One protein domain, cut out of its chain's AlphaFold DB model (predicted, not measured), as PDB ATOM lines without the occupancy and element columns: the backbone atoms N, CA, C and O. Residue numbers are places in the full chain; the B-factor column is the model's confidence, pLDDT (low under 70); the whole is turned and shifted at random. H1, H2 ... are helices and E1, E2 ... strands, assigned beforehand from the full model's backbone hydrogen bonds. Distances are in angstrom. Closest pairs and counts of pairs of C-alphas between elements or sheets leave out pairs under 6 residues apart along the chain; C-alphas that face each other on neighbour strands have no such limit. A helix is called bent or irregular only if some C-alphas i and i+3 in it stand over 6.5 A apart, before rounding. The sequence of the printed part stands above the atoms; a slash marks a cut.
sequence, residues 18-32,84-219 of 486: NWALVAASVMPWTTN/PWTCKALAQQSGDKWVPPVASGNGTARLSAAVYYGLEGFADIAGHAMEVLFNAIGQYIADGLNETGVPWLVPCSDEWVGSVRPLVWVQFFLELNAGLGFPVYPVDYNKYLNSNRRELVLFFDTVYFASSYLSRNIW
ATOM      1  N   ASN A  18      49.958  36.225  20.807       38.94
ATOM      2  CA  ASN A  18      48.583  35.845  20.464       38.94
ATOM      3  C   ASN A  18      47.746  37.007  19.915       38.94
ATOM      4  O   ASN A  18      46.861  37.478  20.612       38.94
ATOM      5  N   TRP A  19      47.929  37.406  18.647       35.25
ATOM      6  CA  TRP A  19      46.884  38.140  17.901       35.25
ATOM      7  C   TRP A  19      46.832  37.740  16.418       35.25
ATOM      8  O   TRP A  19      47.853  37.558  15.747       35.25
ATOM      9  N   ALA A  20      45.612  37.571  15.896       36.25
ATOM     10  CA  ALA A  20      45.322  37.114  14.537       36.25
ATOM     11  C   ALA A  20      44.534  38.140  13.712       36.25
ATOM     12  O   ALA A  20      43.354  37.954  13.465       36.25
ATOM     13  N   LEU A  21      45.220  39.202  13.286       40.84
ATOM     14  CA  LEU A  21      45.161  39.898  11.987       40.84
ATOM     15  C   LEU A  21      46.072  41.123  12.169       40.84
ATOM     16  O   LEU A  21      45.789  41.949  13.031       40.84
ATOM     17  N   VAL A  22      47.180  41.239  11.433       42.03
ATOM     18  CA  VAL A  22      48.084  42.395  11.587       42.03
ATOM     19  C   VAL A  22      47.997  43.249  10.330       42.03
ATOM     20  O   VAL A  22      48.536  42.892   9.283       42.03
ATOM     21  N   ALA A  23      47.261  44.355  10.443       35.00
ATOM     22  CA  ALA A  23      47.161  45.389   9.423       35.00
ATOM     23  C   ALA A  23      48.435  46.250   9.429       35.00
ATOM     24  O   ALA A  23      48.892  46.668  10.492       35.00
ATOM     25  N   ALA A  24      48.995  46.539   8.251       28.73
ATOM     26  CA  ALA A  24      50.127  47.466   8.121       28.73
ATOM     27  C   ALA A  24      49.712  48.936   8.337       28.73
ATOM     28  O   ALA A  24      50.548  49.800   8.580       28.73
ATOM     29  N   SER A  25      48.409  49.216   8.273       28.58
ATOM     30  CA  SER A  25      47.817  50.513   8.573       28.58
ATOM     31  C   SER A  25      46.371  50.320   9.039       28.58
ATOM     32  O   SER A  25      45.587  49.619   8.401       28.58
ATOM     33  N   VAL A  26      46.016  50.924  10.174       31.69
ATOM     34  CA  VAL A  26      44.618  51.128  10.577       31.69
ATOM     35  C   VAL A  26      44.296  52.564  10.194       31.69
ATOM     36  O   VAL A  26      44.824  53.494  10.804       31.69
ATOM     37  N   MET A  27      43.501  52.766   9.142       27.98
ATOM     38  CA  MET A  27      43.111  54.120   8.756       27.98
ATOM     39  C   MET A  27      42.100  54.695   9.764       27.98
ATOM     40  O   MET A  27      41.162  54.001  10.158       27.98
ATOM     41  N   PRO A  28      42.260  55.961  10.188       32.66
ATOM     42  CA  PRO A  28      41.387  56.595  11.164       32.66
ATOM     43  C   PRO A  28      40.138  57.158  10.479       32.66
ATOM     44  O   PRO A  28      40.028  58.369  10.335       32.66
ATOM     45  N   TRP A  29      39.205  56.314  10.031       36.28
ATOM     46  CA  TRP A  29      37.950  56.800   9.442       36.28
ATOM     47  C   TRP A  29      36.753  55.928   9.829       36.28
ATOM     48  O   TRP A  29      36.713  54.747   9.521       36.28
ATOM     49  N   THR A  30      35.800  56.546  10.535       35.34
ATOM     50  CA  THR A  30      34.347  56.230  10.579       35.34
ATOM     51  C   THR A  30      33.529  57.374  11.217       35.34
ATOM     52  O   THR A  30      32.341  57.230  11.491       35.34
ATOM     53  N   THR A  31      34.116  58.547  11.479       36.25
ATOM     54  CA  THR A  31      33.564  59.509  12.453       36.25
ATOM     55  C   THR A  31      32.630  60.594  11.915       36.25
ATOM     56  O   THR A  31      32.292  61.484  12.685       36.25
ATOM     57  N   ASN A  32      32.169  60.568  10.658       39.94
ATOM     58  CA  ASN A  32      31.505  61.763  10.101       39.94
ATOM     59  C   ASN A  32      30.036  61.664   9.681       39.94
ATOM     60  O   ASN A  32      29.461  62.710   9.400       39.94
ATOM     61  N   PRO A  84      28.001  25.976   0.327       77.00
ATOM     62  CA  PRO A  84      28.400  27.305  -0.148       77.00
ATOM     63  C   PRO A  84      29.432  28.009   0.747       77.00
ATOM     64  O   PRO A  84      30.026  28.990   0.328       77.00
ATOM     65  N   TRP A  85      29.661  27.512   1.964       79.62
ATOM     66  CA  TRP A  85      30.633  28.043   2.930       79.62
ATOM     67  C   TRP A  85      32.001  27.351   2.891       79.62
ATOM     68  O   TRP A  85      32.873  27.670   3.702       79.62
ATOM     69  N   THR A  86      32.194  26.373   2.003       84.88
ATOM     70  CA  THR A  86      33.519  25.769   1.805       84.88
ATOM     71  C   THR A  86      34.452  26.801   1.176       84.88
ATOM     72  O   THR A  86      34.022  27.610   0.349       84.88
ATOM     73  N   CYS A  87      35.728  26.794   1.559       85.81
ATOM     74  CA  CYS A  87      36.708  27.714   0.988       85.81
ATOM     75  C   CYS A  87      36.816  27.516  -0.522       85.81
ATOM     76  O   CYS A  87      36.876  28.490  -1.267       85.81
ATOM     77  N   LYS A  88      36.724  26.265  -0.982       83.88
ATOM     78  CA  LYS A  88      36.679  25.946  -2.408       83.88
ATOM     79  C   LYS A  88      35.446  26.521  -3.120       83.88
ATOM     80  O   LYS A  88      35.598  27.068  -4.209       83.88
ATOM     81  N   ALA A  89      34.246  26.447  -2.533       83.38
ATOM     82  CA  ALA A  89      33.048  27.031  -3.150       83.38
ATOM     83  C   ALA A  89      33.119  28.565  -3.213       83.38
ATOM     84  O   ALA A  89      32.760  29.163  -4.226       83.38
ATOM     85  N   LEU A  90      33.621  29.208  -2.156       81.94
ATOM     86  CA  LEU A  90      33.776  30.663  -2.127       81.94
ATOM     87  C   LEU A  90      34.867  31.151  -3.079       81.94
ATOM     88  O   LEU A  90      34.667  32.149  -3.767       81.94
ATOM     89  N   ALA A  91      35.981  30.426  -3.180       81.44
ATOM     90  CA  ALA A  91      37.029  30.713  -4.153       81.44
ATOM     91  C   ALA A  91      36.478  30.690  -5.589       81.44
ATOM     92  O   ALA A  91      36.696  31.639  -6.345       81.44
ATOM     93  N   GLN A  92      35.667  29.680  -5.922       80.44
ATOM     94  CA  GLN A  92      35.004  29.573  -7.226       80.44
ATOM     95  C   GLN A  92      34.052  30.744  -7.498       80.44
ATOM     96  O   GLN A  92      34.058  31.293  -8.597       80.44
ATOM     97  N   GLN A  93      33.264  31.169  -6.505       73.94
ATOM     98  CA  GLN A  93      32.382  32.338  -6.637       73.94
ATOM     99  C   GLN A  93      33.161  33.648  -6.804       73.94
ATOM    100  O   GLN A  93      32.710  34.553  -7.499       73.94
ATOM    101  N   SER A  94      34.338  33.742  -6.185       69.88
ATOM    102  CA  SER A  94      35.216  34.912  -6.249       69.88
ATOM    103  C   SER A  94      36.035  35.009  -7.551       69.88
ATOM    104  O   SER A  94      36.695  36.023  -7.787       69.88
ATOM    105  N   GLY A  95      35.977  33.978  -8.407       63.38
ATOM    106  CA  GLY A  95      36.633  33.938  -9.717       63.38
ATOM    107  C   GLY A  95      38.158  33.822  -9.660       63.38
ATOM    108  O   GLY A  95      38.833  34.512 -10.417       63.38
ATOM    109  N   ASP A  96      38.700  33.020  -8.736       60.12
ATOM    110  CA  ASP A  96      40.139  32.796  -8.465       60.12
ATOM    111  C   ASP A  96      40.976  34.048  -8.117       60.12
ATOM    112  O   ASP A  96      42.117  33.926  -7.672       60.12
ATOM    113  N   LYS A  97      40.413  35.258  -8.221       65.88
ATOM    114  CA  LYS A  97      41.092  36.534  -7.928       65.88
ATOM    115  C   LYS A  97      41.526  36.687  -6.471       65.88
ATOM    116  O   LYS A  97      42.427  37.468  -6.188       65.88
ATOM    117  N   TRP A  98      40.874  35.974  -5.558       68.56
ATOM    118  CA  TRP A  98      40.959  36.220  -4.117       68.56
ATOM    119  C   TRP A  98      41.365  34.975  -3.324       68.56
ATOM    120  O   TRP A  98      41.011  34.822  -2.157       68.56
ATOM    121  N   VAL A  99      42.114  34.068  -3.955       63.66
ATOM    122  CA  VAL A  99      42.692  32.905  -3.276       63.66
ATOM    123  C   VAL A  99      43.990  33.331  -2.580       63.66
ATOM    124  O   VAL A  99      44.856  33.917  -3.236       63.66
ATOM    125  N   PRO A 100      44.171  33.038  -1.276       62.53
ATOM    126  CA  PRO A 100      45.431  33.321  -0.606       62.53
ATOM    127  C   PRO A 100      46.591  32.634  -1.335       62.53
ATOM    128  O   PRO A 100      46.493  31.432  -1.607       62.53
ATOM    129  N   PRO A 101      47.705  33.336  -1.615       61.81
ATOM    130  CA  PRO A 101      48.898  32.687  -2.116       61.81
ATOM    131  C   PRO A 101      49.337  31.633  -1.100       61.81
ATOM    132  O   PRO A 101      49.225  31.827   0.116       61.81
ATOM    133  N   VAL A 102      49.824  30.500  -1.606       60.47
ATOM    134  CA  VAL A 102      50.402  29.450  -0.765       60.47
ATOM    135  C   VAL A 102      51.483  30.098   0.098       60.47
ATOM    136  O   VAL A 102      52.375  30.766  -0.425       60.47
ATOM    137  N   ALA A 103      51.357  29.970   1.421       57.06
ATOM    138  CA  ALA A 103      52.278  30.607   2.352       57.06
ATOM    139  C   ALA A 103      53.720  30.216   2.030       57.06
ATOM    140  O   ALA A 103      54.015  29.047   1.771       57.06
ATOM    141  N   SER A 104      54.616  31.203   2.060       53.56
ATOM    142  CA  SER A 104      56.046  30.920   1.976       53.56
ATOM    143  C   SER A 104      56.471  30.131   3.221       53.56
ATOM    144  O   SER A 104      55.805  30.209   4.258       53.56
ATOM    145  N   GLY A 105      57.568  29.370   3.132       53.47
ATOM    146  CA  GLY A 105      58.033  28.422   4.162       53.47
ATOM    147  C   GLY A 105      58.208  28.972   5.590       53.47
ATOM    148  O   GLY A 105      58.441  28.192   6.504       53.47
ATOM    149  N   ASN A 106      58.034  30.280   5.806       58.47
ATOM    150  CA  ASN A 106      58.066  30.947   7.109       58.47
ATOM    151  C   ASN A 106      56.680  31.109   7.768       58.47
ATOM    152  O   ASN A 106      56.535  31.890   8.705       58.47
ATOM    153  N   GLY A 107      55.638  30.444   7.267       63.94
ATOM    154  CA  GLY A 107      54.315  30.451   7.901       63.94
ATOM    155  C   GLY A 107      53.539  31.771   7.760       63.94
ATOM    156  O   GLY A 107      52.574  32.031   8.484       63.94
ATOM    157  N   THR A 108      53.951  32.630   6.826       63.50
ATOM    158  CA  THR A 108      53.332  33.939   6.585       63.50
ATOM    159  C   THR A 108      52.965  34.095   5.114       63.50
ATOM    160  O   THR A 108      53.733  33.737   4.216       63.50
ATOM    161  N   ALA A 109      51.769  34.628   4.867       68.44
ATOM    162  CA  ALA A 109      51.312  35.006   3.537       68.44
ATOM    163  C   ALA A 109      50.950  36.493   3.550       68.44
ATOM    164  O   ALA A 109      50.101  36.931   4.331       68.44
ATOM    165  N   ARG A 110      51.630  37.271   2.706       68.62
ATOM    166  CA  ARG A 110      51.378  38.701   2.532       68.62
ATOM    167  C   ARG A 110      50.639  38.927   1.225       68.62
ATOM    168  O   ARG A 110      51.055  38.428   0.184       68.62
ATOM    169  N   LEU A 111      49.559  39.686   1.305       71.12
ATOM    170  CA  LEU A 111      48.695  40.028   0.192       71.12
ATOM    171  C   LEU A 111      48.712  41.535   0.000       71.12
ATOM    172  O   LEU A 111      48.394  42.282   0.927       71.12
ATOM    173  N   SER A 112      49.040  41.965  -1.217       70.12
ATOM    174  CA  SER A 112      48.902  43.367  -1.606       70.12
ATOM    175  C   SER A 112      47.460  43.649  -2.021       70.12
ATOM    176  O   SER A 112      47.134  43.809  -3.193       70.12
ATOM    177  N   ALA A 113      46.562  43.571  -1.041       75.69
ATOM    178  CA  ALA A 113      45.139  43.801  -1.221       75.69
ATOM    179  C   ALA A 113      44.581  44.550  -0.012       75.69
ATOM    180  O   ALA A 113      44.924  44.247   1.135       75.69
ATOM    181  N   ALA A 114      43.699  45.507  -0.287       87.25
ATOM    182  CA  ALA A 114      42.822  46.061   0.726       87.25
ATOM    183  C   ALA A 114      41.644  45.107   0.939       87.25
ATOM    184  O   ALA A 114      41.123  44.555  -0.027       87.25
ATOM    185  N   VAL A 115      41.222  44.912   2.183       89.19
ATOM    186  CA  VAL A 115      40.122  43.999   2.529       89.19
ATOM    187  C   VAL A 115      39.211  44.619   3.581       89.19
ATOM    188  O   VAL A 115      39.648  45.460   4.365       89.19
ATOM    189  N   TYR A 116      37.949  44.196   3.616       89.25
ATOM    190  CA  TYR A 116      36.969  44.637   4.606       89.25
ATOM    191  C   TYR A 116      36.614  43.505   5.573       89.25
ATOM    192  O   TYR A 116      36.231  42.413   5.156       89.25
ATOM    193  N   TYR A 117      36.725  43.760   6.873       84.50
ATOM    194  CA  TYR A 117      36.369  42.836   7.941       84.50
ATOM    195  C   TYR A 117      35.166  43.367   8.715       84.50
ATOM    196  O   TYR A 117      35.262  44.317   9.492       84.50
ATOM    197  N   GLY A 118      34.019  42.728   8.503       73.94
ATOM    198  CA  GLY A 118      32.748  43.135   9.098       73.94
ATOM    199  C   GLY A 118      32.369  42.415  10.391       73.94
ATOM    200  O   GLY A 118      31.206  42.474  10.780       73.94
ATOM    201  N   LEU A 119      33.279  41.647  11.001       64.75
ATOM    202  CA  LEU A 119      32.906  40.669  12.027       64.75
ATOM    203  C   LEU A 119      33.273  41.125  13.421       64.75
ATOM    204  O   LEU A 119      34.414  41.467  13.706       64.75
ATOM    205  N   GLU A 120      32.294  41.038  14.306       60.44
ATOM    206  CA  GLU A 120      32.445  41.355  15.715       60.44
ATOM    207  C   GLU A 120      32.168  40.113  16.575       60.44
ATOM    208  O   GLU A 120      31.411  39.218  16.182       60.44
ATOM    209  N   GLY A 121      32.753  40.066  17.774       51.62
ATOM    210  CA  GLY A 121      32.642  38.949  18.718       51.62
ATOM    211  C   GLY A 121      31.215  38.598  19.164       51.62
ATOM    212  O   GLY A 121      31.007  37.496  19.654       51.62
ATOM    213  N   PHE A 122      30.225  39.473  18.948       49.75
ATOM    214  CA  PHE A 122      28.811  39.225  19.279       49.75
ATOM    215  C   PHE A 122      28.020  38.499  18.175       49.75
ATOM    216  O   PHE A 122      26.804  38.304  18.292       49.75
ATOM    217  N   ALA A 123      28.681  38.100  17.083       51.00
ATOM    218  CA  ALA A 123      28.050  37.410  15.959       51.00
ATOM    219  C   ALA A 123      27.563  35.979  16.288       51.00
ATOM    220  O   ALA A 123      26.862  35.360  15.482       51.00
ATOM    221  N   ASP A 124      27.896  35.445  17.464       47.72
ATOM    222  CA  ASP A 124      27.393  34.170  17.982       47.72
ATOM    223  C   ASP A 124      25.953  34.270  18.532       47.72
ATOM    224  O   ASP A 124      25.240  33.264  18.632       47.72
ATOM    225  N   ILE A 125      25.460  35.484  18.806       52.62
ATOM    226  CA  ILE A 125      24.088  35.730  19.252       52.62
ATOM    227  C   ILE A 125      23.235  36.185  18.064       52.62
ATOM    228  O   ILE A 125      23.292  37.330  17.633       52.62
ATOM    229  N   ALA A 126      22.340  35.316  17.581       51.78
ATOM    230  CA  ALA A 126      21.566  35.519  16.344       51.78
ATOM    231  C   ALA A 126      20.811  36.866  16.196       51.78
ATOM    232  O   ALA A 126      20.541  37.281  15.072       51.78
ATOM    233  N   GLY A 127      20.419  37.525  17.295       58.88
ATOM    234  CA  GLY A 127      19.812  38.866  17.241       58.88
ATOM    235  C   GLY A 127      20.838  39.974  16.980       58.88
ATOM    236  O   GLY A 127      20.593  40.846  16.154       58.88
ATOM    237  N   HIS A 128      22.003  39.880  17.621       62.12
ATOM    238  CA  HIS A 128      23.116  40.814  17.451       62.12
ATOM    239  C   HIS A 128      23.860  40.571  16.139       62.12
ATOM    240  O   HIS A 128      24.259  41.521  15.486       62.12
ATOM    241  N   ALA A 129      23.935  39.324  15.668       66.50
ATOM    242  CA  ALA A 129      24.518  38.998  14.366       66.50
ATOM    243  C   ALA A 129      23.854  39.763  13.204       66.50
ATOM    244  O   ALA A 129      24.528  40.166  12.261       66.50
ATOM    245  N   MET A 130      22.537  39.986  13.273       72.88
ATOM    246  CA  MET A 130      21.809  40.753  12.256       72.88
ATOM    247  C   MET A 130      22.128  42.246  12.322       72.88
ATOM    248  O   MET A 130      22.309  42.882  11.292       72.88
ATOM    249  N   GLU A 131      22.219  42.786  13.531       73.12
ATOM    250  CA  GLU A 131      22.608  44.172  13.787       73.12
ATOM    251  C   GLU A 131      24.036  44.453  13.317       73.12
ATOM    252  O   GLU A 131      24.245  45.395  12.555       73.12
ATOM    253  N   VAL A 132      24.984  43.583  13.674       75.12
ATOM    254  CA  VAL A 132      26.376  43.648  13.216       75.12
ATOM    255  C   VAL A 132      26.434  43.584  11.694       75.12
ATOM    256  O   VAL A 132      27.106  44.406  11.078       75.12
ATOM    257  N   LEU A 133      25.685  42.672  11.063       79.44
ATOM    258  CA  LEU A 133      25.730  42.553   9.609       79.44
ATOM    259  C   LEU A 133      25.148  43.779   8.898       79.44
ATOM    260  O   LEU A 133      25.713  44.230   7.907       79.44
ATOM    261  N   PHE A 134      24.038  44.332   9.387       81.44
ATOM    262  CA  PHE A 134      23.426  45.514   8.771       81.44
ATOM    263  C   PHE A 134      24.324  46.733   8.936       81.44
ATOM    264  O   PHE A 134      24.482  47.497   7.988       81.44
ATOM    265  N   ASN A 135      24.956  46.877  10.101       79.94
ATOM    266  CA  ASN A 135      25.948  47.917  10.330       79.94
ATOM    267  C   ASN A 135      27.137  47.759   9.372       79.94
ATOM    268  O   ASN A 135      27.514  48.707   8.691       79.94
ATOM    269  N   ALA A 136      27.658  46.537   9.244       84.19
ATOM    270  CA  ALA A 136      28.774  46.246   8.359       84.19
ATOM    271  C   ALA A 136      28.434  46.504   6.882       84.19
ATOM    272  O   ALA A 136      29.255  47.080   6.177       84.19
ATOM    273  N   ILE A 137      27.245  46.112   6.407       87.62
ATOM    274  CA  ILE A 137      26.788  46.380   5.030       87.62
ATOM    275  C   ILE A 137      26.623  47.883   4.815       87.62
ATOM    276  O   ILE A 137      27.080  48.424   3.813       87.62
ATOM    277  N   GLY A 138      25.974  48.546   5.768       85.94
ATOM    278  CA  GLY A 138      25.731  49.977   5.749       85.94
ATOM    279  C   GLY A 138      27.008  50.787   5.615       85.94
ATOM    280  O   GLY A 138      27.121  51.602   4.703       85.94
ATOM    281  N   GLN A 139      27.976  50.505   6.482       85.44
ATOM    282  CA  GLN A 139      29.282  51.142   6.458       85.44
ATOM    283  C   GLN A 139      30.046  50.814   5.172       85.44
ATOM    284  O   GLN A 139      30.575  51.716   4.539       85.44
ATOM    285  N   TYR A 140      30.047  49.551   4.737       89.50
ATOM    286  CA  TYR A 140      30.734  49.137   3.511       89.50
ATOM    287  C   TYR A 140      30.256  49.913   2.275       89.50
ATOM    288  O   TYR A 140      31.068  50.324   1.451       89.50
ATOM    289  N   ILE A 141      28.945  50.138   2.159       89.50
ATOM    290  CA  ILE A 141      28.372  50.932   1.065       89.50
ATOM    291  C   ILE A 141      28.646  52.425   1.270       89.50
ATOM    292  O   ILE A 141      29.024  53.111   0.327       89.50
ATOM    293  N   ALA A 142      28.460  52.937   2.489       84.94
ATOM    294  CA  ALA A 142      28.661  54.354   2.791       84.94
ATOM    295  C   ALA A 142      30.105  54.812   2.533       84.94
ATOM    296  O   ALA A 142      30.323  55.922   2.056       84.94
ATOM    297  N   ASP A 143      31.070  53.938   2.811       83.56
ATOM    298  CA  ASP A 143      32.493  54.182   2.597       83.56
ATOM    299  C   ASP A 143      32.913  53.960   1.124       83.56
ATOM    300  O   ASP A 143      34.093  54.085   0.794       83.56
ATOM    301  N   GLY A 144      31.983  53.611   0.220       87.81
ATOM    302  CA  GLY A 144      32.268  53.361  -1.201       87.81
ATOM    303  C   GLY A 144      33.137  52.119  -1.450       87.81
ATOM    304  O   GLY A 144      33.746  51.961  -2.514       87.81
ATOM    305  N   LEU A 145      33.230  51.213  -0.472       89.75
ATOM    306  CA  LEU A 145      34.065  50.013  -0.564       89.75
ATOM    307  C   LEU A 145      33.493  48.992  -1.560       89.75
ATOM    308  O   LEU A 145      34.244  48.242  -2.185       89.75
ATOM    309  N   ASN A 146      32.173  49.004  -1.753       91.31
ATOM    310  CA  ASN A 146      31.490  48.255  -2.809       91.31
ATOM    311  C   ASN A 146      31.884  48.746  -4.210       91.31
ATOM    312  O   ASN A 146      32.099  47.929  -5.101       91.31
ATOM    313  N   GLU A 147      31.996  50.061  -4.405       89.38
ATOM    314  CA  GLU A 147      32.323  50.675  -5.700       89.38
ATOM    315  C   GLU A 147      33.791  50.469  -6.069       89.38
ATOM    316  O   GLU A 147      34.128  50.204  -7.221       89.38
ATOM    317  N   THR A 148      34.668  50.522  -5.068       89.75
ATOM    318  CA  THR A 148      36.105  50.252  -5.221       89.75
ATOM    319  C   THR A 148      36.436  48.757  -5.274       89.75
ATOM    320  O   THR A 148      37.588  48.388  -5.501       89.75
ATOM    321  N   GLY A 149      35.439  47.883  -5.102       89.94
ATOM    322  CA  GLY A 149      35.599  46.436  -5.215       89.94
ATOM    323  C   GLY A 149      36.446  45.814  -4.104       89.94
ATOM    324  O   GLY A 149      37.040  44.755  -4.319       89.94
ATOM    325  N   VAL A 150      36.517  46.446  -2.928       90.31
ATOM    326  CA  VAL A 150      37.263  45.924  -1.775       90.31
ATOM    327  C   VAL A 150      36.574  44.655  -1.265       90.31
ATOM    328  O   VAL A 150      35.417  44.727  -0.849       90.31
ATOM    329  N   PRO A 151      37.225  43.482  -1.274       90.44
ATOM    330  CA  PRO A 151      36.575  42.235  -0.904       90.44
ATOM    331  C   PRO A 151      36.330  42.105   0.603       90.44
ATOM    332  O   PRO A 151      37.142  42.512   1.436       90.44
ATOM    333  N   TRP A 152      35.218  41.457   0.948       89.94
ATOM    334  CA  TRP A 152      34.876  41.069   2.312       89.94
ATOM    335  C   TRP A 152      35.666  39.840   2.739       89.94
ATOM    336  O   TRP A 152      35.600  38.802   2.082       89.94
ATOM    337  N   LEU A 153      36.339  39.912   3.882       87.12
ATOM    338  CA  LEU A 153      36.910  38.741   4.532       87.12
ATOM    339  C   LEU A 153      35.783  37.855   5.075       87.12
ATOM    340  O   LEU A 153      35.100  38.216   6.037       87.12
ATOM    341  N   VAL A 154      35.613  36.675   4.480       86.00
ATOM    342  CA  VAL A 154      34.603  35.695   4.894       86.00
ATOM    343  C   VAL A 154      35.295  34.412   5.356       86.00
ATOM    344  O   VAL A 154      35.893  33.709   4.540       86.00
ATOM    345  N   PRO A 155      35.224  34.064   6.652       83.88
ATOM    346  CA  PRO A 155      35.668  32.792   7.177       83.88
ATOM    347  C   PRO A 155      34.951  31.630   6.506       83.88
ATOM    348  O   PRO A 155      33.726  31.611   6.378       83.88
ATOM    349  N   CYS A 156      35.740  30.641   6.136       84.12
ATOM    350  CA  CYS A 156      35.315  29.428   5.471       84.12
ATOM    351  C   CYS A 156      36.075  28.245   6.055       84.12
ATOM    352  O   CYS A 156      37.086  28.417   6.732       84.12
ATOM    353  N   SER A 157      35.614  27.030   5.800       84.38
ATOM    354  CA  SER A 157      36.432  25.843   6.033       84.38
ATOM    355  C   SER A 157      35.909  24.708   5.174       84.38
ATOM    356  O   SER A 157      34.706  24.437   5.152       84.38
ATOM    357  N   ASP A 158      36.816  24.039   4.468       83.44
ATOM    358  CA  ASP A 158      36.493  22.811   3.737       83.44
ATOM    359  C   ASP A 158      36.238  21.636   4.703       83.44
ATOM    360  O   ASP A 158      35.570  20.669   4.346       83.44
ATOM    361  N   GLU A 159      36.690  21.752   5.960       80.88
ATOM    362  CA  GLU A 159      36.419  20.789   7.034       80.88
ATOM    363  C   GLU A 159      35.035  20.975   7.676       80.88
ATOM    364  O   GLU A 159      34.622  20.164   8.508       80.88
ATOM    365  N   TRP A 160      34.287  22.029   7.320       79.69
ATOM    366  CA  TRP A 160      32.892  22.184   7.739       79.69
ATOM    367  C   TRP A 160      31.991  21.213   6.958       79.69
ATOM    368  O   TRP A 160      31.238  21.605   6.063       79.69
ATOM    369  N   VAL A 161      32.075  19.928   7.309       64.50
ATOM    370  CA  VAL A 161      31.245  18.831   6.789       64.50
ATOM    371  C   VAL A 161      30.079  18.496   7.728       64.50
ATOM    372  O   VAL A 161      30.197  18.525   8.952       64.50
ATOM    373  N   GLY A 162      28.937  18.110   7.149       64.00
ATOM    374  CA  GLY A 162      27.808  17.534   7.889       64.00
ATOM    375  C   GLY A 162      27.175  18.471   8.930       64.00
ATOM    376  O   GLY A 162      26.659  19.533   8.589       64.00
ATOM    377  N   SER A 163      27.155  18.044  10.200       48.66
ATOM    378  CA  SER A 163      26.579  18.781  11.339       48.66
ATOM    379  C   SER A 163      27.470  19.911  11.869       48.66
ATOM    380  O   SER A 163      27.023  20.669  12.736       48.66
ATOM    381  N   VAL A 164      28.701  20.047  11.356       51.94
ATOM    382  CA  VAL A 164      29.588  21.169  11.682       51.94
ATOM    383  C   VAL A 164      28.979  22.439  11.103       51.94
ATOM    384  O   VAL A 164      28.800  22.583   9.895       51.94
ATOM    385  N   ARG A 165      28.588  23.350  11.994       58.28
ATOM    386  CA  ARG A 165      27.855  24.557  11.620       58.28
ATOM    387  C   ARG A 165      28.855  25.612  11.157       58.28
ATOM    388  O   ARG A 165      29.689  25.996  11.982       58.28
ATOM    389  N   PRO A 166      28.759  26.124   9.915       63.66
ATOM    390  CA  PRO A 166      29.448  27.361   9.581       63.66
ATOM    391  C   PRO A 166      29.031  28.436  10.586       63.66
ATOM    392  O   PRO A 166      27.939  28.363  11.171       63.66
ATOM    393  N   LEU A 167      29.886  29.439  10.797       68.19
ATOM    394  CA  LEU A 167      29.523  30.567  11.650       68.19
ATOM    395  C   LEU A 167      28.163  31.109  11.181       68.19
ATOM    396  O   LEU A 167      27.950  31.318   9.987       68.19
ATOM    397  N   VAL A 168      27.228  31.292  12.116       62.94
ATOM    398  CA  VAL A 168      25.822  31.633  11.818       62.94
ATOM    399  C   VAL A 168      25.716  32.819  10.865       62.94
ATOM    400  O   VAL A 168      24.886  32.831   9.958       62.94
ATOM    401  N   TRP A 169      26.586  33.801  11.060       68.62
ATOM    402  CA  TRP A 169      26.624  34.998  10.247       68.62
ATOM    403  C   TRP A 169      27.239  34.749   8.854       68.62
ATOM    404  O   TRP A 169      26.828  35.431   7.928       68.62
ATOM    405  N   VAL A 170      28.153  33.778   8.661       74.94
ATOM    406  CA  VAL A 170      28.720  33.439   7.331       74.94
ATOM    407  C   VAL A 170      27.595  32.979   6.429       74.94
ATOM    408  O   VAL A 170      27.399  33.528   5.352       74.94
ATOM    409  N   GLN A 171      26.802  32.018   6.903       73.19
ATOM    410  CA  GLN A 171      25.640  31.534   6.161       73.19
ATOM    411  C   GLN A 171      24.684  32.686   5.826       73.19
ATOM    412  O   GLN A 171      24.229  32.827   4.694       73.19
ATOM    413  N   PHE A 172      24.419  33.538   6.813       71.31
ATOM    414  CA  PHE A 172      23.527  34.679   6.673       71.31
ATOM    415  C   PHE A 172      24.046  35.739   5.688       71.31
ATOM    416  O   PHE A 172      23.276  36.261   4.886       71.31
ATOM    417  N   PHE A 173      25.348  36.030   5.706       78.38
ATOM    418  CA  PHE A 173      25.991  36.939   4.766       78.38
ATOM    419  C   PHE A 173      25.964  36.369   3.354       78.38
ATOM    420  O   PHE A 173      25.564  37.080   2.444       78.38
ATOM    421  N   LEU A 174      26.307  35.093   3.158       78.69
ATOM    422  CA  LEU A 174      26.289  34.460   1.835       78.69
ATOM    423  C   LEU A 174      24.885  34.446   1.217       78.69
ATOM    424  O   LEU A 174      24.738  34.682   0.018       78.69
ATOM    425  N   GLU A 175      23.846  34.245   2.032       77.25
ATOM    426  CA  GLU A 175      22.452  34.359   1.587       77.25
ATOM    427  C   GLU A 175      22.110  35.760   1.061       77.25
ATOM    428  O   GLU A 175      21.425  35.879   0.046       77.25
ATOM    429  N   LEU A 176      22.583  36.819   1.726       78.94
ATOM    430  CA  LEU A 176      22.386  38.197   1.263       78.94
ATOM    431  C   LEU A 176      23.276  38.534   0.071       78.94
ATOM    432  O   LEU A 176      22.837  39.195  -0.873       78.94
ATOM    433  N   ASN A 177      24.517  38.058   0.099       84.81
ATOM    434  CA  ASN A 177      25.518  38.392  -0.893       84.81
ATOM    435  C   ASN A 177      25.203  37.800  -2.268       84.81
ATOM    436  O   ASN A 177      25.606  38.365  -3.278       84.81
ATOM    437  N   ALA A 178      24.393  36.739  -2.329       81.56
ATOM    438  CA  ALA A 178      23.828  36.245  -3.584       81.56
ATOM    439  C   ALA A 178      23.036  37.322  -4.356       81.56
ATOM    440  O   ALA A 178      22.938  37.250  -5.579       81.56
ATOM    441  N   GLY A 179      22.457  38.303  -3.654       82.75
ATOM    442  CA  GLY A 179      21.786  39.449  -4.266       82.75
ATOM    443  C   GLY A 179      22.651  40.708  -4.345       82.75
ATOM    444  O   GLY A 179      22.529  41.450  -5.315       82.75
ATOM    445  N   LEU A 180      23.510  40.951  -3.349       87.88
ATOM    446  CA  LEU A 180      24.352  42.156  -3.282       87.88
ATOM    447  C   LEU A 180      25.561  42.108  -4.224       87.88
ATOM    448  O   LEU A 180      25.998  43.148  -4.707       87.88
ATOM    449  N   GLY A 181      26.105  40.916  -4.476       88.06
ATOM    450  CA  GLY A 181      27.251  40.728  -5.362       88.06
ATOM    451  C   GLY A 181      28.552  41.349  -4.850       88.06
ATOM    452  O   GLY A 181      29.416  41.674  -5.660       88.06
ATOM    453  N   PHE A 182      28.715  41.534  -3.535       89.88
ATOM    454  CA  PHE A 182      29.968  42.056  -2.998       89.88
ATOM    455  C   PHE A 182      31.101  41.048  -3.216       89.88
ATOM    456  O   PHE A 182      30.892  39.840  -3.043       89.88
ATOM    457  N   PRO A 183      32.308  41.518  -3.577       89.88
ATOM    458  CA  PRO A 183      33.458  40.644  -3.714       89.88
ATOM    459  C   PRO A 183      33.793  40.003  -2.365       89.88
ATOM    460  O   PRO A 183      33.722  40.644  -1.315       89.88
ATOM    461  N   VAL A 184      34.154  38.723  -2.394       88.50
ATOM    462  CA  VAL A 184      34.474  37.932  -1.201       88.50
ATOM    463  C   VAL A 184      35.904  37.434  -1.291       88.50
ATOM    464  O   VAL A 184      36.320  36.892  -2.310       88.50
ATOM    465  N   TYR A 185      36.619  37.581  -0.183       88.38
ATOM    466  CA  TYR A 185      37.910  36.976   0.067       88.38
ATOM    467  C   TYR A 185      37.735  35.855   1.109       88.38
ATOM    468  O   TYR A 185      37.527  36.144   2.297       88.38
ATOM    469  N   PRO A 186      37.767  34.574   0.698       87.50
ATOM    470  CA  PRO A 186      37.632  33.456   1.620       87.50
ATOM    471  C   PRO A 186      38.862  33.323   2.526       87.50
ATOM    472  O   PRO A 186      40.004  33.308   2.066       87.50
ATOM    473  N   VAL A 187      38.631  33.175   3.830       84.62
ATOM    474  CA  VAL A 187      39.684  32.948   4.826       84.62
ATOM    475  C   VAL A 187      39.447  31.612   5.508       84.62
ATOM    476  O   VAL A 187      38.470  31.458   6.236       84.62
ATOM    477  N   ASP A 188      40.353  30.656   5.317       84.00
ATOM    478  CA  ASP A 188      40.272  29.380   6.030       84.00
ATOM    479  C   ASP A 188      40.345  29.611   7.548       84.00
ATOM    480  O   ASP A 188      41.358  30.052   8.101       84.00
ATOM    481  N   TYR A 189      39.233  29.326   8.219       81.69
ATOM    482  CA  TYR A 189      39.058  29.537   9.642       81.69
ATOM    483  C   TYR A 189      40.060  28.717  10.447       81.69
ATOM    484  O   TYR A 189      40.688  29.251  11.358       81.69
ATOM    485  N   ASN A 190      40.240  27.438  10.115       77.88
ATOM    486  CA  ASN A 190      41.128  26.561  10.869       77.88
ATOM    487  C   ASN A 190      42.582  26.988  10.708       77.88
ATOM    488  O   ASN A 190      43.325  27.014  11.687       77.88
ATOM    489  N   LYS A 191      42.957  27.390   9.494       77.38
ATOM    490  CA  LYS A 191      44.333  27.750   9.166       77.38
ATOM    491  C   LYS A 191      44.754  29.113   9.716       77.38
ATOM    492  O   LYS A 191      45.888  29.264  10.173       77.38
ATOM    493  N   TYR A 192      43.856  30.103   9.664       76.31
ATOM    494  CA  TYR A 192      44.211  31.510   9.888       76.31
ATOM    495  C   TYR A 192      43.551  32.164  11.106       76.31
ATOM    496  O   TYR A 192      44.118  33.124  11.633       76.31
ATOM    497  N   LEU A 193      42.380  31.690  11.548       73.50
ATOM    498  CA  LEU A 193      41.558  32.370  12.565       73.50
ATOM    499  C   LEU A 193      41.396  31.569  13.865       73.50
ATOM    500  O   LEU A 193      41.182  32.154  14.923       73.50
ATOM    501  N   ASN A 194      41.505  30.242  13.813       70.56
ATOM    502  CA  ASN A 194      41.370  29.372  14.973       70.56
ATOM    503  C   ASN A 194      42.607  29.496  15.868       70.56
ATOM    504  O   ASN A 194      43.619  28.851  15.617       70.56
ATOM    505  N   SER A 195      42.514  30.283  16.942       65.94
ATOM    506  CA  SER A 195      43.624  30.547  17.871       65.94
ATOM    507  C   SER A 195      44.304  29.285  18.416       65.94
ATOM    508  O   SER A 195      45.482  29.326  18.746       65.94
ATOM    509  N   ASN A 196      43.589  28.158  18.487       63.97
ATOM    510  CA  ASN A 196      44.108  26.899  19.029       63.97
ATOM    511  C   ASN A 196      44.813  26.020  17.985       63.97
ATOM    512  O   ASN A 196      45.474  25.053  18.356       63.97
ATOM    513  N   ARG A 197      44.610  26.289  16.691       62.03
ATOM    514  CA  ARG A 197      45.115  25.472  15.571       62.03
ATOM    515  C   ARG A 197      45.778  26.299  14.475       62.03
ATOM    516  O   ARG A 197      46.055  25.778  13.406       62.03
ATOM    517  N   ARG A 198      45.986  27.589  14.721       62.59
ATOM    518  CA  ARG A 198      46.480  28.517  13.717       62.59
ATOM    519  C   ARG A 198      47.879  28.108  13.288       62.59
ATOM    520  O   ARG A 198      48.808  28.117  14.088       62.59
ATOM    521  N   GLU A 199      48.013  27.822  12.005       64.88
ATOM    522  CA  GLU A 199      49.295  27.467  11.401       64.88
ATOM    523  C   GLU A 199      49.957  28.684  10.752       64.88
ATOM    524  O   GLU A 199      51.177  28.720  10.624       64.88
ATOM    525  N   LEU A 200      49.165  29.689  10.344       70.25
ATOM    526  CA  LEU A 200      49.632  30.778   9.487       70.25
ATOM    527  C   LEU A 200      49.088  32.163   9.862       70.25
ATOM    528  O   LEU A 200      47.968  32.320  10.362       70.25
ATOM    529  N   VAL A 201      49.857  33.197   9.508       72.81
ATOM    530  CA  VAL A 201      49.456  34.611   9.610       72.81
ATOM    531  C   VAL A 201      49.217  35.213   8.223       72.81
ATOM    532  O   VAL A 201      50.085  35.131   7.351       72.81
ATOM    533  N   LEU A 202      48.052  35.848   8.044       75.50
ATOM    534  CA  LEU A 202      47.737  36.673   6.876       75.50
ATOM    535  C   LEU A 202      48.086  38.134   7.151       75.50
ATOM    536  O   LEU A 202      47.696  38.684   8.184       75.50
ATOM    537  N   PHE A 203      48.781  38.746   6.198       78.00
ATOM    538  CA  PHE A 203      49.069  40.175   6.176       78.00
ATOM    539  C   PHE A 203      48.381  40.820   4.981       78.00
ATOM    540  O   PHE A 203      48.486  40.318   3.862       78.00
ATOM    541  N   PHE A 204      47.736  41.954   5.231       80.62
ATOM    542  CA  PHE A 204      47.094  42.790   4.223       80.62
ATOM    543  C   PHE A 204      47.702  44.191   4.278       80.62
ATOM    544  O   PHE A 204      48.054  44.672   5.361       80.62
ATOM    545  N   ASP A 205      47.795  44.856   3.128       80.31
ATOM    546  CA  ASP A 205      48.277  46.241   3.066       80.31
ATOM    547  C   ASP A 205      47.303  47.200   3.767       80.31
ATOM    548  O   ASP A 205      47.717  48.140   4.453       80.31
ATOM    549  N   THR A 206      45.999  46.931   3.659       84.06
ATOM    550  CA  THR A 206      44.949  47.704   4.331       84.06
ATOM    551  C   THR A 206      43.816  46.790   4.775       84.06
ATOM    552  O   THR A 206      43.352  45.943   4.013       84.06
ATOM    553  N   VAL A 207      43.348  46.982   6.007       84.06
ATOM    554  CA  VAL A 207      42.161  46.302   6.530       84.06
ATOM    555  C   VAL A 207      41.187  47.357   7.024       84.06
ATOM    556  O   VAL A 207      41.491  48.112   7.947       84.06
ATOM    557  N   TYR A 208      40.017  47.402   6.403       83.81
ATOM    558  CA  TYR A 208      38.893  48.204   6.850       83.81
ATOM    559  C   TYR A 208      38.072  47.388   7.843       83.81
ATOM    560  O   TYR A 208      37.753  46.231   7.575       83.81
ATOM    561  N   PHE A 209      37.722  47.979   8.978       81.56
ATOM    562  CA  PHE A 209      36.930  47.314  10.007       81.56
ATOM    563  C   PHE A 209      35.541  47.937  10.086       81.56
ATOM    564  O   PHE A 209      35.407  49.164  10.117       81.56
ATOM    565  N   ALA A 210      34.514  47.091  10.166       77.38
ATOM    566  CA  ALA A 210      33.209  47.555  10.611       77.38
ATOM    567  C   ALA A 210      33.316  48.085  12.046       77.38
ATOM    568  O   ALA A 210      34.001  47.507  12.894       77.38
ATOM    569  N   SER A 211      32.619  49.178  12.327       69.31
ATOM    570  CA  SER A 211      32.532  49.740  13.669       69.31
ATOM    571  C   SER A 211      31.855  48.755  14.631       69.31
ATOM    572  O   SER A 211      30.747  48.289  14.365       69.31
ATOM    573  N   SER A 212      32.491  48.499  15.778       58.62
ATOM    574  CA  SER A 212      31.977  47.655  16.869       58.62
ATOM    575  C   SER A 212      30.906  48.333  17.734       58.62
ATOM    576  O   SER A 212      30.450  47.789  18.737       58.62
ATOM    577  N   TYR A 213      30.490  49.557  17.395       59.75
ATOM    578  CA  TYR A 213      29.449  50.246  18.151       59.75
ATOM    579  C   TYR A 213      28.072  49.706  17.773       59.75
ATOM    580  O   TYR A 213      27.356  50.282  16.944       59.75
ATOM    581  N   LEU A 214      27.699  48.607  18.434       55.50
ATOM    582  CA  LEU A 214      26.336  48.095  18.462       55.50
ATOM    583  C   LEU A 214      25.350  49.259  18.682       55.50
ATOM    584  O   LEU A 214      25.556  50.155  19.507       55.50
ATOM    585  N   SER A 215      24.268  49.244  17.909       54.09
ATOM    586  CA  SER A 215      23.062  50.062  18.078       54.09
ATOM    587  C   SER A 215      23.146  51.555  17.756       54.09
ATOM    588  O   SER A 215      22.102  52.150  17.488       54.09
ATOM    589  N   ARG A 216      24.327  52.190  17.744       57.84
ATOM    590  CA  ARG A 216      24.425  53.647  17.499       57.84
ATOM    591  C   ARG A 216      24.448  54.015  16.018       57.84
ATOM    592  O   ARG A 216      23.744  54.935  15.614       57.84
ATOM    593  N   ASN A 217      25.175  53.256  15.201       62.72
ATOM    594  CA  ASN A 217      25.312  53.540  13.763       62.72
ATOM    595  C   ASN A 217      24.194  52.924  12.913       62.72
ATOM    596  O   ASN A 217      24.003  53.271  11.749       62.72
ATOM    597  N   ILE A 218      23.421  52.024  13.514       63.75
ATOM    598  CA  ILE A 218      22.403  51.224  12.837       63.75
ATOM    599  C   ILE A 218      21.344  52.083  12.131       63.75
ATOM    600  O   ILE A 218      20.861  51.748  11.052       63.75
ATOM    601  N   TRP A 219      21.021  53.228  12.730       66.31
ATOM    602  CA  TRP A 219      20.070  54.195  12.203       66.31
ATOM    603  C   TRP A 219      20.664  55.030  11.075       66.31
ATOM    604  O   TRP A 219      19.978  55.268  10.083       66.31
TER     605      TRP A 219
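AT A GLANCE: This is residues 18 to 32 and 84 to 219 of the 486 residues of an uncharacterized protein of Bodo saltans (UniProt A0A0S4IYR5). What shape do these atoms make? A ribbon of two long, sharply bent parallel strands, E1 and E4, runs along one side of a short parallel pair, E2 and E3, which lies near the middle. H1 packs on E3 and E2, while H3 and H4, with short H2, make one end of the body past E2. What is the make-up? The printed part has 151 residues with five named helices and four named strands in the order H1, E1, H2, H3, E2, H4, E3, H5, E4, class mixed; it is compact, with a radius of gyration of the C-alphas of 14.9 A and spans of 45 by 37 by 32 A.

IN THESE COORDINATES: Where are the strands? E1, residues 108 to 117, begins at C-alpha 108 (53.332, 33.939, 6.585) and measures 19.2 A; E4, residues 201 to 209, measures 17.8 A and ends at C-alpha 209 (36.930, 47.314, 10.007). E1 bends by 96 degrees at residue 113 and E4 by 95 degrees at residue 205. E2 is residues 152 to 156 and E3 residues 184 to 188. Where are the helices? H3, residues 126 to 142, measures 24.3 A and H4, residues 168 to 180, 18.5 A. H1 is residues 87 to 94, beginning at C-alpha 87 (36.708, 27.714, 0.988), and H5 residues 189 to 193. H2, residues 121 to 124, is irregular: C-alphas 121 and 124 are 7.1 A apart.

HOW THE PARTS SIT: How are the strands paired? E1 and E4 are parallel at 19 degrees, with N 111 and O 203 at 2.8 A; E2 and E3 are parallel at 35 degrees, with N 185 and O 152 at 2.8 A. The closest C-alphas of E1 and E2, those of Tyr 116 and Trp 152, are 4.7 A apart. E2, H4 and E3 form a strand-helix-strand unit, two parallel neighbour strands joined through a helix, with a right-handed crossover. Where do the helices stand? The closest C-alphas of H1 and E3, Cys 87 and Pro 186, are 5.9 A apart. H3 and H4 touch, closest at the C-alphas of Ala 129 and Trp 169, 6.1 A, with residues 126 to 133 of H3 alone; they run the same way at a steep tilt of 37 degrees, only just past shallow. H2 and H3 touch only at the corner, the C-alphas of Ala 123 and Ala 129 being 4.2 A apart. Are the helix backbones complete? Every O i to N i+4 pair is within hydrogen-bond range in H1 and H5, against 11 of 13 in H3 and 8 of 9 in H4; H2 is too short for such a pair.

THE WHOLE: Is there a cut? Residues 33 to 83 are not printed, and C-alphas 32 and 84 are 36.1 A apart. Which links are long? Those from H1 to E1 and from E2 to H4. Where is confidence low? Mean pLDDT of the printed part is 70.2; 66 residues are under 70, among them 18 to 32 and 94 to 110.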